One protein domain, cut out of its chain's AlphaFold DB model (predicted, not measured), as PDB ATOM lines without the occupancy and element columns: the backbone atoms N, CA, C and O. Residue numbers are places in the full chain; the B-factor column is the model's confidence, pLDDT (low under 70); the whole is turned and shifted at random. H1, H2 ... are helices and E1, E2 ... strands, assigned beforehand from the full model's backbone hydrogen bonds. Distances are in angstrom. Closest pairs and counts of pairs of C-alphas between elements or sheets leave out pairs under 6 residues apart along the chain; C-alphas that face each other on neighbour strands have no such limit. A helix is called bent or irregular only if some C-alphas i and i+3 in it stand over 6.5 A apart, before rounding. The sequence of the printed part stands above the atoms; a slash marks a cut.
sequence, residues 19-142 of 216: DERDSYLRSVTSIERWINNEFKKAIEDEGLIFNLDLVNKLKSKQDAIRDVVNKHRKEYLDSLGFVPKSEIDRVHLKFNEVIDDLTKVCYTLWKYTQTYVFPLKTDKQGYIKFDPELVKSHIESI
ATOM      1  N   ASP A  19      -1.337   3.791 -16.646       86.75
ATOM      2  CA  ASP A  19      -0.400   4.591 -17.430       86.75
ATOM      3  C   ASP A  19      -0.324   6.025 -16.947       86.75
ATOM      4  O   ASP A  19       0.766   6.601 -16.911       86.75
ATOM      5  N   GLU A  20      -1.466   6.589 -16.559       85.81
ATOM      6  CA  GLU A  20      -1.535   7.896 -15.923       85.81
ATOM      7  C   GLU A  20      -0.765   7.882 -14.595       85.81
ATOM      8  O   GLU A  20       0.095   8.740 -14.369       85.81
ATOM      9  N   ARG A  21      -0.978   6.846 -13.769       90.44
ATOM     10  CA  ARG A  21      -0.237   6.635 -12.512       90.44
ATOM     11  C   ARG A  21       1.268   6.534 -12.740       90.44
ATOM     12  O   ARG A  21       2.044   7.245 -12.097       90.44
ATOM     13  N   ASP A  22       1.690   5.701 -13.687       91.06
ATOM     14  CA  ASP A  22       3.103   5.506 -14.008       91.06
ATOM     15  C   ASP A  22       3.730   6.779 -14.593       91.06
ATOM     16  O   ASP A  22       4.883   7.106 -14.307       91.06
ATOM     17  N   SER A  23       2.984   7.526 -15.413       91.62
ATOM     18  CA  SER A  23       3.426   8.802 -15.983       91.62
ATOM     19  C   SER A  23       3.647   9.860 -14.905       91.62
ATOM     20  O   SER A  23       4.683  10.540 -14.891       91.62
ATOM     21  N   TYR A  24       2.719   9.956 -13.952       93.31
ATOM     22  CA  TYR A  24       2.846  10.851 -12.811       93.31
ATOM     23  C   TYR A  24       4.057  10.479 -11.948       93.31
ATOM     24  O   TYR A  24       4.908  11.330 -11.677       93.31
ATOM     25  N   LEU A  25       4.205   9.196 -11.597       93.94
ATOM     26  CA  LEU A  25       5.340   8.700 -10.815       93.94
ATOM     27  C   LEU A  25       6.685   8.973 -11.504       93.94
ATOM     28  O   LEU A  25       7.643   9.403 -10.852       93.94
ATOM     29  N   ARG A  26       6.768   8.771 -12.826       94.75
ATOM     30  CA  ARG A  26       7.966   9.101 -13.614       94.75
ATOM     31  C   ARG A  26       8.309  10.584 -13.524       94.75
ATOM     32  O   ARG A  26       9.486  10.918 -13.397       94.75
ATOM     33  N   SER A  27       7.305  11.455 -13.558       94.56
ATOM     34  CA  SER A  27       7.498  12.905 -13.467       94.56
ATOM     35  C   SER A  27       8.046  13.314 -12.098       94.56
ATOM     36  O   SER A  27       9.056  14.016 -12.034       94.56
ATOM     37  N   VAL A  28       7.467  12.790 -11.011       95.50
ATOM     38  CA  VAL A  28       7.971  13.008  -9.642       95.50
ATOM     39  C   VAL A  28       9.415  12.514  -9.518       95.50
ATOM     40  O   VAL A  28      10.300  13.269  -9.124       95.50
ATOM     41  N   THR A  29       9.684  11.279  -9.949       95.06
ATOM     42  CA  THR A  29      11.024  10.670  -9.887       95.06
ATOM     43  C   THR A  29      12.053  11.462 -10.701       95.06
ATOM     44  O   THR A  29      13.212  11.593 -10.304       95.06
ATOM     45  N   SER A  30      11.650  12.003 -11.855       96.38
ATOM     46  CA  SER A  30      12.515  12.839 -12.689       96.38
ATOM     47  C   SER A  30      12.905  14.133 -11.977       96.38
ATOM     48  O   SER A  30      14.063  14.539 -12.047       96.38
ATOM     49  N   ILE A  31      11.966  14.759 -11.265       96.50
ATOM     50  CA  ILE A  31      12.226  15.970 -10.481       96.50
ATOM     51  C   ILE A  31      13.149  15.654  -9.306       96.50
ATOM     52  O   ILE A  31      14.123  16.369  -9.094       96.50
ATOM     53  N   GLU A  32      12.912  14.565  -8.575       96.62
ATOM     54  CA  GLU A  32      13.799  14.144  -7.482       96.62
ATOM     55  C   GLU A  32      15.225  13.888  -7.978       96.62
ATOM     56  O   GLU A  32      16.197  14.321  -7.357       96.62
ATOM     57  N   ARG A  33      15.372  13.231  -9.135       96.94
ATOM     58  CA  ARG A  33      16.679  13.032  -9.772       96.94
ATOM     59  C   ARG A  33      17.337  14.362 -10.121       96.94
ATOM     60  O   ARG A  33      18.523  14.535  -9.856       96.94
ATOM     61  N   TRP A  34      16.580  15.292 -10.694       97.75
ATOM     62  CA  TRP A  34      17.070  16.623 -11.032       97.75
ATOM     63  C   TRP A  34      17.529  17.400  -9.784       97.75
ATOM     64  O   TRP A  34      18.635  17.941  -9.783       97.75
ATOM     65  N   ILE A  35      16.746  17.368  -8.693       97.06
ATOM     66  CA  ILE A  35      17.073  18.009  -7.407       97.06
ATOM     67  C   ILE A  35      18.417  17.501  -6.871       97.06
ATOM     68  O   ILE A  35      19.270  18.291  -6.473       97.06
ATOM     69  N   ASN A  36      18.615  16.184  -6.861       97.38
ATOM     70  CA  ASN A  36      19.789  15.571  -6.238       97.38
ATOM     71  C   ASN A  36      21.031  15.522  -7.137       97.38
ATOM     72  O   ASN A  36      22.105  15.188  -6.641       97.38
ATOM     73  N   ASN A  37      20.895  15.852  -8.423       96.44
ATOM     74  CA  ASN A  37      22.003  15.857  -9.373       96.44
ATOM     75  C   ASN A  37      22.309  17.278  -9.850       96.44
ATOM     76  O   ASN A  37      23.278  17.881  -9.403       96.44
ATOM     77  N   GLU A  38      21.491  17.816 -10.753       96.75
ATOM     78  CA  GLU A  38      21.755  19.096 -11.418       96.75
ATOM     79  C   GLU A  38      21.647  20.267 -10.449       96.75
ATOM     80  O   GLU A  38      22.545  21.102 -10.381       96.75
ATOM     81  N   PHE A  39      20.566  20.306  -9.671       96.94
ATOM     82  CA  PHE A  39      20.350  21.390  -8.723       96.94
ATOM     83  C   PHE A  39      21.355  21.336  -7.572       96.94
ATOM     84  O   PHE A  39      21.975  22.349  -7.264       96.94
ATOM     85  N   LYS A  40      21.575  20.151  -6.987       96.88
ATOM     86  CA  LYS A  40      22.625  19.935  -5.988       96.88
ATOM     87  C   LYS A  40      23.981  20.434  -6.480       96.88
ATOM     88  O   LYS A  40      24.614  21.220  -5.788       96.88
ATOM     89  N   LYS A  41      24.388  20.016  -7.681       96.75
ATOM     90  CA  LYS A  41      25.663  20.419  -8.267       96.75
ATOM     91  C   LYS A  41      25.756  21.935  -8.432       96.75
ATOM     92  O   LYS A  41      26.741  22.510  -8.004       96.75
ATOM     93  N   ALA A  42      24.727  22.583  -8.980       96.00
ATOM     94  CA  ALA A  42      24.726  24.038  -9.140       96.00
ATOM     95  C   ALA A  42      24.897  24.775  -7.799       96.00
ATOM     96  O   ALA A  42      25.631  25.749  -7.719       96.00
ATOM     97  N   ILE A  43      24.250  24.293  -6.735       96.00
ATOM     98  CA  ILE A  43      24.379  24.865  -5.388       96.00
ATOM     99  C   ILE A  43      25.790  24.648  -4.819       96.00
ATOM    100  O   ILE A  43      26.373  25.573  -4.257       96.00
ATOM    101  N   GLU A  44      26.340  23.442  -4.964       95.50
ATOM    102  CA  GLU A  44      27.665  23.090  -4.440       95.50
ATOM    103  C   GLU A  44      28.811  23.762  -5.214       95.50
ATOM    104  O   GLU A  44      29.802  24.144  -4.592       95.50
ATOM    105  N   ASP A  45      28.666  23.964  -6.528       95.75
ATOM    106  CA  ASP A  45      29.645  24.661  -7.378       95.75
ATOM    107  C   ASP A  45      29.837  26.127  -6.926       95.75
ATOM    108  O   ASP A  45      30.954  26.643  -6.964       95.75
ATOM    109  N   GLU A  46      28.787  26.759  -6.388       93.12
ATOM    110  CA  GLU A  46      28.828  28.108  -5.795       93.12
ATOM    111  C   GLU A  46      29.219  28.120  -4.301       93.12
ATOM    112  O   GLU A  46      29.146  29.147  -3.621       93.12
ATOM    113  N   GLY A  47      29.620  26.970  -3.750       90.31
ATOM    114  CA  GLY A  47      30.084  26.840  -2.367       90.31
ATOM    115  C   GLY A  47      28.980  26.863  -1.305       90.31
ATOM    116  O   GLY A  47      29.276  26.990  -0.113       90.31
ATOM    117  N   LEU A  48      27.708  26.731  -1.695       91.44
ATOM    118  CA  LEU A  48      26.589  26.622  -0.758       91.44
ATOM    119  C   LEU A  48      26.406  25.169  -0.291       91.44
ATOM    120  O   LEU A  48      26.544  24.214  -1.053       91.44
ATOM    121  N   ILE A  49      26.036  24.987   0.980       92.44
ATOM    122  CA  ILE A  49      25.773  23.653   1.537       92.44
ATOM    123  C   ILE A  49      24.404  23.164   1.061       92.44
ATOM    124  O   ILE A  49      23.366  23.688   1.475       92.44
ATOM    125  N   PHE A  50      24.391  22.102   0.258       94.69
ATOM    126  CA  PHE A  50      23.158  21.454  -0.166       94.69
ATOM    127  C   PHE A  50      22.530  20.635   0.972       94.69
ATOM    128  O   PHE A  50      23.025  19.576   1.358       94.69
ATOM    129  N   ASN A  51      21.418  21.124   1.525       95.06
ATOM    130  CA  ASN A  51      20.652  20.433   2.561       95.06
ATOM    131  C   ASN A  51      19.150  20.753   2.476       95.06
ATOM    132  O   ASN A  51      18.726  21.682   1.788       95.06
ATOM    133  N   LEU A  52      18.335  19.986   3.207       95.69
ATOM    134  CA  LEU A  52      16.876  20.122   3.187       95.69
ATOM    135  C   LEU A  52      16.378  21.503   3.635       95.69
ATOM    136  O   LEU A  52      15.383  21.988   3.102       95.69
ATOM    137  N   ASP A  53      17.051  22.143   4.591       94.94
ATOM    138  CA  ASP A  53      16.674  23.475   5.077       94.94
ATOM    139  C   ASP A  53      16.838  24.535   3.979       94.94
ATOM    140  O   ASP A  53      15.918  25.315   3.723       94.94
ATOM    141  N   LEU A  54      17.963  24.503   3.258       94.88
ATOM    142  CA  LEU A  54      18.199  25.367   2.107       94.88
ATOM    143  C   LEU A  54      17.138  25.137   1.029       94.88
ATOM    144  O   LEU A  54      16.514  26.095   0.579       94.88
ATOM    145  N   VAL A  55      16.874  23.883   0.652       95.69
ATOM    146  CA  VAL A  55      15.858  23.574  -0.370       95.69
ATOM    147  C   VAL A  55      14.465  24.044   0.063       95.69
ATOM    148  O   VAL A  55      13.726  24.612  -0.741       95.69
ATOM    149  N   ASN A  56      14.112  23.891   1.342       95.00
ATOM    150  CA  ASN A  56      12.841  24.379   1.880       95.00
ATOM    151  C   ASN A  56      12.739  25.913   1.894       95.00
ATOM    152  O   ASN A  56      11.656  26.452   1.664       95.00
ATOM    153  N   LYS A  57      13.844  26.631   2.112       94.69
ATOM    154  CA  LYS A  57      13.879  28.090   1.944       94.69
ATOM    155  C   LYS A  57      13.718  28.472   0.481       94.69
ATOM    156  O   LYS A  57      12.892  29.326   0.167       94.69
ATOM    157  N   LEU A  58      14.448  27.812  -0.414       94.06
ATOM    158  CA  LEU A  58      14.441  28.128  -1.840       94.06
ATOM    159  C   LEU A  58      13.089  27.854  -2.506       94.06
ATOM    160  O   LEU A  58      12.663  28.625  -3.358       94.06
ATOM    161  N   LYS A  59      12.354  26.829  -2.062       92.75
ATOM    162  CA  LYS A  59      11.000  26.564  -2.566       92.75
ATOM    163  C   LYS A  59       9.930  27.527  -2.038       92.75
ATOM    164  O   LYS A  59       8.829  27.564  -2.580       92.75
ATOM    165  N   SER A  60      10.206  28.266  -0.959       91.25
ATOM    166  CA  SER A  60       9.190  29.096  -0.290       91.25
ATOM    167  C   SER A  60       8.776  30.317  -1.113       91.25
ATOM    168  O   SER A  60       7.629  30.750  -1.043       91.25
ATOM    169  N   LYS A  61       9.696  30.859  -1.918       91.56
ATOM    170  CA  LYS A  61       9.449  32.006  -2.791       91.56
ATOM    171  C   LYS A  61      10.386  31.986  -3.993       91.56
ATOM    172  O   LYS A  61      11.509  31.504  -3.894       91.56
ATOM    173  N   GLN A  62       9.937  32.587  -5.089       89.38
ATOM    174  CA  GLN A  62      10.663  32.623  -6.358       89.38
ATOM    175  C   GLN A  62      12.099  33.165  -6.220       89.38
ATOM    176  O   GLN A  62      13.045  32.535  -6.682       89.38
ATOM    177  N   ASP A  63      12.267  34.286  -5.515       89.50
ATOM    178  CA  ASP A  63      13.558  34.981  -5.378       89.50
ATOM    179  C   ASP A  63      14.260  34.676  -4.043       89.50
ATOM    180  O   ASP A  63      15.023  35.486  -3.514       89.50
ATOM    181  N   ALA A  64      13.994  33.509  -3.449       92.38
ATOM    182  CA  ALA A  64      14.576  33.098  -2.168       92.38
ATOM    183  C   ALA A  64      16.107  33.083  -2.172       92.38
ATOM    184  O   ALA A  64      16.726  33.354  -1.143       92.38
ATOM    185  N   ILE A  65      16.720  32.815  -3.326       94.00
ATOM    186  CA  ILE A  65      18.175  32.765  -3.452       94.00
ATOM    187  C   ILE A  65      18.833  34.109  -3.134       94.00
ATOM    188  O   ILE A  65      19.861  34.144  -2.465       94.00
ATOM    189  N   ARG A  66      18.200  35.228  -3.512       94.50
ATOM    190  CA  ARG A  66      18.721  36.569  -3.232       94.50
ATOM    191  C   ARG A  66      18.829  36.812  -1.729       94.50
ATOM    192  O   ARG A  66      19.823  37.373  -1.283       94.50
ATOM    193  N   ASP A  67      17.859  36.360  -0.938       93.81
ATOM    194  CA  ASP A  67      17.913  36.484   0.524       93.81
ATOM    195  C   ASP A  67      19.026  35.629   1.128       93.81
ATOM    196  O   ASP A  67      19.769  36.107   1.987       93.81
ATOM    197  N   VAL A  68      19.147  34.376   0.677       94.19
ATOM    198  CA  VAL A  68      20.171  33.439   1.160       94.19
ATOM    199  C   VAL A  68      21.567  33.993   0.879       94.19
ATOM    200  O   VAL A  68      22.383  34.111   1.791       94.19
ATOM    201  N   VAL A  69      21.820  34.407  -0.362       94.50
ATOM    202  CA  VAL A  69      23.122  34.931  -0.783       94.50
ATOM    203  C   VAL A  69      23.416  36.278  -0.117       94.50
ATOM    204  O   VAL A  69      24.525  36.493   0.367       94.50
ATOM    205  N   ASN A  70      22.427  37.169   0.024       94.31
ATOM    206  CA  ASN A  70      22.609  38.438   0.739       94.31
ATOM    207  C   ASN A  70      22.913  38.243   2.230       94.31
ATOM    208  O   ASN A  70      23.668  39.034   2.800       94.31
ATOM    209  N   LYS A  71      22.341  37.210   2.861       93.88
ATOM    210  CA  LYS A  71      22.653  36.858   4.248       93.88
ATOM    211  C   LYS A  71      24.119  36.438   4.378       93.88
ATOM    212  O   LYS A  71      24.826  37.017   5.196       93.88
ATOM    213  N   HIS A  72      24.586  35.530   3.521       92.88
ATOM    214  CA  HIS A  72      25.994  35.121   3.494       92.88
ATOM    215  C   HIS A  72      26.938  36.281   3.171       92.88
ATOM    216  O   HIS A  72      27.991  36.410   3.788       92.88
ATOM    217  N   ARG A  73      26.540  37.179   2.263       93.50
ATOM    218  CA  ARG A  73      27.305  38.391   1.949       93.50
ATOM    219  C   ARG A  73      27.513  39.264   3.178       93.50
ATOM    220  O   ARG A  73      28.611  39.765   3.399       93.50
ATOM    221  N   LYS A  74      26.449  39.464   3.959       92.81
ATOM    222  CA  LYS A  74      26.503  40.249   5.192       92.81
ATOM    223  C   LYS A  74      27.414  39.580   6.222       92.81
ATOM    224  O   LYS A  74      28.310  40.236   6.728       92.81
ATOM    225  N   GLU A  75      27.227  38.284   6.467       92.88
ATOM    226  CA  GLU A  75      28.066  37.508   7.395       92.88
ATOM    227  C   GLU A  75      29.552  37.565   7.008       92.88
ATOM    228  O   GLU A  75      30.413  37.748   7.866       92.88
ATOM    229  N   TYR A  76      29.853  37.472   5.711       91.50
ATOM    230  CA  TYR A  76      31.211  37.589   5.194       91.50
ATOM    231  C   TYR A  76      31.802  38.985   5.436       91.50
ATOM    232  O   TYR A  76      32.886  39.092   6.002       91.50
ATOM    233  N   LEU A  77      31.092  40.058   5.070       91.31
ATOM    234  CA  LEU A  77      31.569  41.428   5.292       91.31
ATOM    235  C   LEU A  77      31.752  41.745   6.784       91.31
ATOM    236  O   LEU A  77      32.765  42.333   7.154       91.31
ATOM    237  N   ASP A  78      30.824  41.299   7.635       90.50
ATOM    238  CA  ASP A  78      30.896  41.477   9.089       90.50
ATOM    239  C   ASP A  78      32.125  40.757   9.687       90.50
ATOM    240  O   ASP A  78      32.708  41.226  10.666       90.50
ATOM    241  N   SER A  79      32.572  39.648   9.078       92.31
ATOM    242  CA  SER A  79      33.746  38.885   9.532       92.31
ATOM    243  C   SER A  79      35.097  39.548   9.227       92.31
ATOM    244  O   SER A  79      36.092  39.248   9.886       92.31
ATOM    245  N   LEU A  80      35.148  40.454   8.246       86.56
ATOM    246  CA  LEU A  80      36.394  41.049   7.752       86.56
ATOM    247  C   LEU A  80      36.845  42.296   8.539       86.56
ATOM    248  O   LEU A  80      37.962  42.774   8.341       86.56
ATOM    249  N   GLY A  81      36.011  42.832   9.436       83.81
ATOM    250  CA  GLY A  81      36.328  44.039  10.203       83.81
ATOM    251  C   GLY A  81      36.332  45.305   9.336       83.81
ATOM    252  O   GLY A  81      35.336  45.626   8.692       83.81
ATOM    253  N   PHE A  82      37.430  46.073   9.337       86.06
ATOM    254  CA  PHE A  82      37.537  47.265   8.485       86.06
ATOM    255  C   PHE A  82      37.913  46.875   7.052       86.06
ATOM    256  O   PHE A  82      39.023  46.409   6.799       86.06
ATOM    257  N   VAL A  83      37.005  47.131   6.109       87.12
ATOM    258  CA  VAL A  83      37.180  46.810   4.689       87.12
ATOM    259  C   VAL A  83      37.128  48.097   3.855       87.12
ATOM    260  O   VAL A  83      36.167  48.863   3.981       87.12
ATOM    261  N   PRO A  84      38.121  48.371   2.987       90.94
ATOM    262  CA  PRO A  84      38.062  49.500   2.062       90.94
ATOM    263  C   PRO A  84      36.834  49.424   1.149       90.94
ATOM    264  O   PRO A  84      36.447  48.344   0.706       90.94
ATOM    265  N   LYS A  85      36.259  50.575   0.788       91.31
ATOM    266  CA  LYS A  85      35.050  50.634  -0.054       91.31
ATOM    267  C   LYS A  85      35.187  49.856  -1.372       91.31
ATOM    268  O   LYS A  85      34.268  49.145  -1.750       91.31
ATOM    269  N   SER A  86      36.350  49.926  -2.023       91.88
ATOM    270  CA  SER A  86      36.625  49.185  -3.263       91.88
ATOM    271  C   SER A  86      36.504  47.668  -3.102       91.88
ATOM    272  O   SER A  86      36.095  46.975  -4.027       91.88
ATOM    273  N   GLU A  87      36.864  47.149  -1.930       90.31
ATOM    274  CA  GLU A  87      36.782  45.724  -1.629       90.31
ATOM    275  C   GLU A  87      35.341  45.316  -1.293       90.31
ATOM    276  O   GLU A  87      34.881  44.273  -1.747       90.31
ATOM    277  N   ILE A  88      34.582  46.183  -0.614       91.19
ATOM    278  CA  ILE A  88      33.134  46.004  -0.415       91.19
ATOM    279  C   ILE A  88      32.407  45.923  -1.768       91.19
ATOM    280  O   ILE A  88      31.607  45.013  -1.986       91.19
ATOM    281  N   ASP A  89      32.722  46.826  -2.701       93.88
ATOM    282  CA  ASP A  89      32.131  46.838  -4.044       93.88
ATOM    283  C   ASP A  89      32.481  45.558  -4.828       93.88
ATOM    284  O   ASP A  89      31.608  44.948  -5.453       93.88
ATOM    285  N   ARG A  90      33.736  45.088  -4.734       94.00
ATOM    286  CA  ARG A  90      34.183  43.815  -5.332       94.00
ATOM    287  C   ARG A  90      33.398  42.622  -4.787       94.00
ATOM    288  O   ARG A  90      32.978  41.760  -5.559       94.00
ATOM    289  N   VAL A  91      33.179  42.577  -3.473       92.75
ATOM    290  CA  VAL A  91      32.389  41.530  -2.811       92.75
ATOM    291  C   VAL A  91      30.932  41.584  -3.268       92.75
ATOM    292  O   VAL A  91      30.372  40.553  -3.629       92.75
ATOM    293  N   HIS A  92      30.312  42.766  -3.319       93.75
ATOM    294  CA  HIS A  92      28.949  42.904  -3.835       93.75
ATOM    295  C   HIS A  92      28.809  42.361  -5.253       93.75
ATOM    296  O   HIS A  92      27.853  41.635  -5.519       93.75
ATOM    297  N   LEU A  93      29.764  42.677  -6.127       95.31
ATOM    298  CA  LEU A  93      29.771  42.206  -7.505       95.31
ATOM    299  C   LEU A  93      29.836  40.675  -7.565       95.31
ATOM    300  O   LEU A  93      28.987  40.067  -8.206       95.31
ATOM    301  N   LYS A  94      30.750  40.050  -6.813       94.06
ATOM    302  CA  LYS A  94      30.882  38.583  -6.773       94.06
ATOM    303  C   LYS A  94      29.634  37.881  -6.242       94.06
ATOM    304  O   LYS A  94      29.175  36.916  -6.830       94.06
ATOM    305  N   PHE A  95      29.038  38.381  -5.163       95.25
ATOM    306  CA  PHE A  95      27.806  37.793  -4.631       95.25
ATOM    307  C   PHE A  95      26.596  38.018  -5.554       95.25
ATOM    308  O   PHE A  95      25.674  37.210  -5.547       95.25
ATOM    309  N   ASN A  96      26.573  39.101  -6.339       95.25
ATOM    310  CA  ASN A  96      25.527  39.308  -7.340       95.25
ATOM    311  C   ASN A  96      25.675  38.339  -8.524       95.25
ATOM    312  O   ASN A  96      24.659  37.819  -8.966       95.25
ATOM    313  N   GLU A  97      26.902  38.038  -8.968       94.94
ATOM    314  CA  GLU A  97      27.154  36.995  -9.981       94.94
ATOM    315  C   GLU A  97      26.571  35.641  -9.530       94.94
ATOM    316  O   GLU A  97      25.774  35.054 -10.253       94.94
ATOM    317  N   VAL A  98      26.825  35.228  -8.280       94.94
ATOM    318  CA  VAL A  98      26.244  33.995  -7.699       94.94
ATOM    319  C   VAL A  98      24.709  34.009  -7.727       94.94
ATOM    320  O   VAL A  98      24.068  32.989  -7.988       94.94
ATOM    321  N   ILE A  99      24.082  35.159  -7.443       94.81
ATOM    322  CA  ILE A  99      22.619  35.290  -7.529       94.81
ATOM    323  C   ILE A  99      22.163  35.073  -8.968       94.81
ATOM    324  O   ILE A  99      21.208  34.327  -9.185       94.81
ATOM    325  N   ASP A 100      22.808  35.719  -9.933       94.19
ATOM    326  CA  ASP A 100      22.421  35.649 -11.340       94.19
ATOM    327  C   ASP A 100      22.560  34.215 -11.881       94.19
ATOM    328  O   ASP A 100      21.619  33.704 -12.500       94.19
ATOM    329  N   ASP A 101      23.648  33.523 -11.533       93.75
ATOM    330  CA  ASP A 101      23.909  32.136 -11.934       93.75
ATOM    331  C   ASP A 101      22.883  31.158 -11.334       93.75
ATOM    332  O   ASP A 101      22.321  30.299 -12.030       93.75
ATOM    333  N   LEU A 102      22.538  31.330 -10.054       95.31
ATOM    334  CA  LEU A 102      21.602  30.443  -9.357       95.31
ATOM    335  C   LEU A 102      20.123  30.794  -9.564       95.31
ATOM    336  O   LEU A 102      19.251  29.969  -9.273       95.31
ATOM    337  N   THR A 103      19.794  31.983 -10.074       94.12
ATOM    338  CA  THR A 103      18.398  32.440 -10.203       94.12
ATOM    339  C   THR A 103      17.567  31.479 -11.050       94.12
ATOM    340  O   THR A 103      16.476  31.071 -10.648       94.12
ATOM    341  N   LYS A 104      18.086  31.048 -12.205       94.06
ATOM    342  CA  LYS A 104      17.345  30.172 -13.126       94.06
ATOM    343  C   LYS A 104      17.107  28.778 -12.542       94.06
ATOM    344  O   LYS A 104      16.017  28.215 -12.697       94.06
ATOM    345  N   VAL A 105      18.113  28.210 -11.877       95.25
ATOM    346  CA  VAL A 105      18.001  26.870 -11.291       95.25
ATOM    347  C   VAL A 105      17.069  26.890 -10.072       95.25
ATOM    348  O   VAL A 105      16.189  26.038  -9.959       95.25
ATOM    349  N   CYS A 106      17.143  27.929  -9.233       95.50
ATOM    350  CA  CYS A 106      16.237  28.108  -8.095       95.50
ATOM    351  C   CYS A 106      14.790  28.369  -8.539       95.50
ATOM    352  O   CYS A 106      13.860  27.818  -7.951       95.50
ATOM    353  N   TYR A 107      14.588  29.134  -9.615       94.69
ATOM    354  CA  TYR A 107      13.269  29.317 -10.224       94.69
ATOM    355  C   TYR A 107      12.660  27.984 -10.677       94.69
ATOM    356  O   TYR A 107      11.475  27.721 -10.464       94.69
ATOM    357  N   THR A 108      13.480  27.120 -11.278       95.38
ATOM    358  CA  THR A 108      13.053  25.793 -11.739       95.38
ATOM    359  C   THR A 108      12.627  24.913 -10.562       95.38
ATOM    360  O   THR A 108      11.544  24.326 -10.607       95.38
ATOM    361  N   LEU A 109      13.410  24.900  -9.475       96.12
ATOM    362  CA  LEU A 109      13.029  24.234  -8.226       96.12
ATOM    363  C   LEU A 109      11.679  24.754  -7.715       96.12
ATOM    364  O   LEU A 109      10.774  23.958  -7.462       96.12
ATOM    365  N   TRP A 110      11.531  26.078  -7.589       95.19
ATOM    366  CA  TRP A 110      10.297  26.704  -7.117       95.19
ATOM    367  C   TRP A 110       9.099  26.251  -7.961       95.19
ATOM    368  O   TRP A 110       8.129  25.723  -7.416       95.19
ATOM    369  N   LYS A 111       9.203  26.322  -9.293       94.81
ATOM    370  CA  LYS A 111       8.148  25.887 -10.220       94.81
ATOM    371  C   LYS A 111       7.764  24.414 -10.037       94.81
ATOM    372  O   LYS A 111       6.572  24.094 -10.007       94.81
ATOM    373  N   TYR A 112       8.740  23.517  -9.886       94.31
ATOM    374  CA  TYR A 112       8.455  22.104  -9.633       94.31
ATOM    375  C   TYR A 112       7.717  21.902  -8.312       94.31
ATOM    376  O   TYR A 112       6.713  21.197  -8.277       94.31
ATOM    377  N   THR A 113       8.143  22.577  -7.248       92.38
ATOM    378  CA  THR A 113       7.502  22.460  -5.928       92.38
ATOM    379  C   THR A 113       6.133  23.137  -5.824       92.38
ATOM    380  O   THR A 113       5.357  22.785  -4.942       92.38
ATOM    381  N   GLN A 114       5.804  24.070  -6.725       92.44
ATOM    382  CA  GLN A 114       4.438  24.593  -6.874       92.44
ATOM    383  C   GLN A 114       3.529  23.621  -7.632       92.44
ATOM    384  O   GLN A 114       2.333  23.565  -7.375       92.44
ATOM    385  N   THR A 115       4.096  22.850  -8.564       89.81
ATOM    386  CA  THR A 115       3.347  21.842  -9.332       89.81
ATOM    387  C   THR A 115       3.073  20.600  -8.482       89.81
ATOM    388  O   THR A 115       1.971  20.061  -8.496       89.81
ATOM    389  N   TYR A 116       4.069  20.170  -7.707       90.44
ATOM    390  CA  TYR A 116       4.013  19.004  -6.832       90.44
ATOM    391  C   TYR A 116       4.092  19.469  -5.379       90.44
ATOM    392  O   TYR A 116       5.175  19.562  -4.797       90.44
ATOM    393  N   VAL A 117       2.931  19.781  -4.802       89.06
ATOM    394  CA  VAL A 117       2.797  20.357  -3.453       89.06
ATOM    395  C   VAL A 117       2.909  19.268  -2.381       89.06
ATOM    396  O   VAL A 117       2.044  19.102  -1.524       89.06
ATOM    397  N   PHE A 118       3.989  18.493  -2.432       94.06
ATOM    398  CA  PHE A 118       4.322  17.522  -1.401       94.06
ATOM    399  C   PHE A 118       5.466  18.056  -0.530       94.06
ATOM    400  O   PHE A 118       6.388  18.718  -1.028       94.06
ATOM    401  N   PRO A 119       5.450  17.784   0.785       94.38
ATOM    402  CA  PRO A 119       6.601  18.030   1.640       94.38
ATOM    403  C   PRO A 119       7.842  17.325   1.089       94.38
ATOM    404  O   PRO A 119       7.752  16.219   0.562       94.38
ATOM    405  N   LEU A 120       9.003  17.960   1.239       96.12
ATOM    406  CA  LEU A 120      10.284  17.335   0.927       96.12
ATOM    407  C   LEU A 120      10.846  16.702   2.200       96.12
ATOM    408  O   LEU A 120      10.790  17.310   3.271       96.12
ATOM    409  N   LYS A 121      11.403  15.502   2.074       95.94
ATOM    410  CA  LYS A 121      12.086  14.758   3.131       95.94
ATOM    411  C   LYS A 121      13.463  14.337   2.648       95.94
ATOM    412  O   LYS A 121      13.704  14.200   1.452       95.94
ATOM    413  N   THR A 122      14.363  14.111   3.592       95.25
ATOM    414  CA  THR A 122      15.663  13.509   3.310       95.25
ATOM    415  C   THR A 122      15.595  12.030   3.649       95.25
ATOM    416  O   THR A 122      15.114  11.669   4.725       95.25
ATOM    417  N   ASP A 123      16.039  11.173   2.736       91.94
ATOM    418  CA  ASP A 123      16.166   9.746   3.018       91.94
ATOM    419  C   ASP A 123      17.440   9.431   3.821       91.94
ATOM    420  O   ASP A 123      18.245  10.306   4.145       91.94
ATOM    421  N   LYS A 124      17.631   8.154   4.167       88.50
ATOM    422  CA  LYS A 124      18.781   7.705   4.970       88.50
ATOM    423  C   LYS A 124      20.126   7.923   4.267       88.50
ATOM    424  O   LYS A 124      21.160   7.897   4.925       88.50
ATOM    425  N   GLN A 125      20.113   8.106   2.952       88.94
ATOM    426  CA  GLN A 125      21.277   8.318   2.105       88.94
ATOM    427  C   GLN A 125      21.551   9.810   1.866       88.94
ATOM    428  O   GLN A 125      22.525  10.145   1.195       88.94
ATOM    429  N   GLY A 126      20.726  10.711   2.410       87.31
ATOM    430  CA  GLY A 126      20.882  12.153   2.227       87.31
ATOM    431  C   GLY A 126      20.191  12.707   0.978       87.31
ATOM    432  O   GLY A 126      20.329  13.897   0.703       87.31
ATOM    433  N   TYR A 127      19.439  11.892   0.230       93.81
ATOM    434  CA  TYR A 127      18.705  12.359  -0.947       93.81
ATOM    435  C   TYR A 127      17.430  13.080  -0.531       93.81
ATOM    436  O   TYR A 127      16.667  12.595   0.304       93.81
ATOM    437  N   ILE A 128      17.171  14.222  -1.159       95.88
ATOM    438  CA  ILE A 128      15.949  14.997  -0.966       95.88
ATOM    439  C   ILE A 128      14.877  14.474  -1.921       95.88
ATOM    440  O   ILE A 128      15.043  14.524  -3.137       95.88
ATOM    441  N   LYS A 129      13.777  13.977  -1.367       96.19
ATOM    442  CA  LYS A 129      12.648  13.380  -2.087       96.19
ATOM    443  C   LYS A 129      11.343  14.012  -1.634       96.19
ATOM    444  O   LYS A 129      11.287  14.595  -0.551       96.19
ATOM    445  N   PHE A 130      10.294  13.895  -2.433       96.38
ATOM    446  CA  PHE A 130       8.952  14.192  -1.947       96.38
ATOM    447  C   PHE A 130       8.525  13.131  -0.927       96.38
ATOM    448  O   PHE A 130       9.063  12.026  -0.903       96.38
ATOM    449  N   ASP A 131       7.595  13.479  -0.040       95.75
ATOM    450  CA  ASP A 131       7.104  12.563   0.986       95.75
ATOM    451  C   ASP A 131       6.494  11.305   0.338       95.75
ATOM    452  O   ASP A 131       5.422  11.404  -0.269       95.75
ATOM    453  N   PRO A 132       7.145  10.131   0.446       92.75
ATOM    454  CA  PRO A 132       6.779   8.963  -0.350       92.75
ATOM    455  C   PRO A 132       5.372   8.458  -0.030       92.75
ATOM    456  O   PRO A 132       4.682   7.988  -0.928       92.75
ATOM    457  N   GLU A 133       4.919   8.602   1.218       94.06
ATOM    458  CA  GLU A 133       3.577   8.175   1.629       94.06
ATOM    459  C   GLU A 133       2.491   9.054   1.001       94.06
ATOM    460  O   GLU A 133       1.486   8.552   0.502       94.06
ATOM    461  N   LEU A 134       2.712  10.372   0.963       94.75
ATOM    462  CA  LEU A 134       1.765  11.309   0.355       94.75
ATOM    463  C   LEU A 134       1.760  11.190  -1.169       94.75
ATOM    464  O   LEU A 134       0.694  11.222  -1.780       94.75
ATOM    465  N   VAL A 135       2.933  11.002  -1.777       94.06
ATOM    466  CA  VAL A 135       3.052  10.742  -3.217       94.06
ATOM    467  C   VAL A 135       2.323   9.451  -3.583       94.06
ATOM    468  O   VAL A 135       1.534   9.450  -4.524       94.06
ATOM    469  N   LYS A 136       2.529   8.369  -2.824       93.38
ATOM    470  CA  LYS A 136       1.849   7.087  -3.042       93.38
ATOM    471  C   LYS A 136       0.333   7.229  -2.911       93.38
ATOM    472  O   LYS A 136      -0.383   6.828  -3.821       93.38
ATOM    473  N   SER A 137      -0.137   7.853  -1.832       92.75
ATOM    474  CA  SER A 137      -1.563   8.105  -1.600       92.75
ATOM    475  C   SER A 137      -2.197   8.919  -2.734       92.75
ATOM    476  O   SER A 137      -3.286   8.593  -3.205       92.75
ATOM    477  N   HIS A 138      -1.500   9.942  -3.236       92.56
ATOM    478  CA  HIS A 138      -1.983  10.713  -4.376       92.56
ATOM    479  C   HIS A 138      -2.011   9.882  -5.665       92.56
ATOM    480  O   HIS A 138      -3.023   9.891  -6.357       92.56
ATOM    481  N   ILE A 139      -0.958   9.116  -5.967       91.56
ATOM    482  CA  ILE A 139      -0.920   8.232  -7.144       91.56
ATOM    483  C   ILE A 139      -2.066   7.216  -7.106       91.56
ATOM    484  O   ILE A 139      -2.708   6.984  -8.126       91.56
ATOM    485  N   GLU A 140      -2.367   6.644  -5.942       88.38
ATOM    486  CA  GLU A 140      -3.489   5.716  -5.771       88.38
ATOM    487  C   GLU A 140      -4.849   6.373  -6.062       88.38
ATOM    488  O   GLU A 140      -5.770   5.691  -6.500       88.38
ATOM    489  N   SER A 141      -4.974   7.694  -5.906       87.56
ATOM    490  CA  SER A 141      -6.189   8.436  -6.271       87.56
ATOM    491  C   SER A 141      -6.299   8.787  -7.763       87.56
ATOM    492  O   SER A 141      -7.388   9.100  -8.239       87.56
ATOM    493  N   ILE A 142      -5.195   8.731  -8.518       87.38
ATOM    494  CA  ILE A 142      -5.164   9.084  -9.945       87.38
ATOM    495  C   ILE A 142      -5.763   7.953 -10.786       87.38
ATOM    496  O   ILE A 142      -5.518   6.769 -10.526       87.38
TER     497      ILE A 142
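What this domain is: This is residues 19 to 142 of the 216 residues of an uncharacterized protein of Dysgonomonas capnocytophagoides (UniProt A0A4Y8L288). The domain is a long rod with two unlike halves, joined by the bent helix H4. In one half the small strand hairpin of E1 and E2 packs through E2 on the long helix H1, with arm H4b beside H1 and H5 on its beginning; in the other half H3 and arm H4a form a helical hairpin, with residues 78 to 86 sticking out at its tip, and short H2 lies near the middle. The printed part has 124 residues, with elements in the order H1, H2, H3, H4, E1, E2, H5; the two-stranded sheet is antiparallel and the class is mostly helix. The whole is loose, with a radius of gyration of the C-alphas of 17.6 A, and spans 62 by 26 by 20 A.

Where its parts are: E1 is residues 120 to 122, 7.0 A long, and E2 is residues 128 to 130, 7.1 A. H1, residues 19 to 45, is 37.5 A long and begins with C-alpha 19 at (-0.400, 4.591, -17.430). It is neither bent nor irregular, but only just: C-alphas 36 and 39 are 6.4 A apart. H2 is residues 52 to 58, 9.8 A, and H3 is residues 64 to 79, 23.2 A. H4, residues 85 to 115, was assigned as one helix by its hydrogen bonds, but it is bent, with C-alphas 101 and 104 7.0 A apart. Its arms are H4a, residues 85 to 101, 24.6 A, starting at C-alpha 85 (35.050, 50.634, -0.054), and H4b, residues 104 to 115, 16.7 A. H5, residues 132 to 141, is 14.3 A long and ends at C-alpha 141 (-6.189, 8.436, -6.271).

How they stand to each other: E1 and E2 form an antiparallel hairpin; N 121 and O 129 are 2.8 A apart, within hydrogen-bond range. The closest C-alphas of H1 and E2, Glu 32 and Lys 129, are 5.6 A apart. H1 touches H5 with residues 21 to 25 alone, closest at the C-alphas of Arg 21 and Ile 139, 5.6 A, at a shallow tilt of 29 degrees, opposite ways. H1 touches H4b with residues 31 to 42 alone, closest at the C-alphas of Phe 39 and Val 105, 6.5 A. H2 and H4b only just touch, with 3 pairs of C-alphas within 8 A, the closest being Leu 58 and Cys 106, 6.5 A. H4a and H4b stand at a steep tilt of 46 degrees. H3 and H4a, a helical hairpin, touch closest at the C-alphas of Arg 66 and Ile 99, 5.9 A, at a shallow tilt of 26 degrees. H1 and H3 are apart. Every O i to N i+4 pair is within hydrogen-bond range in H2, H3, H4a, H4b and H5, and 21 of 23 in H1.

The domain as a whole: The C-alphas farthest apart, Asp 19 and Phe 82, are 62.7 A apart. The printed part has no cut and no long link. No printed residue has a pLDDT under 70.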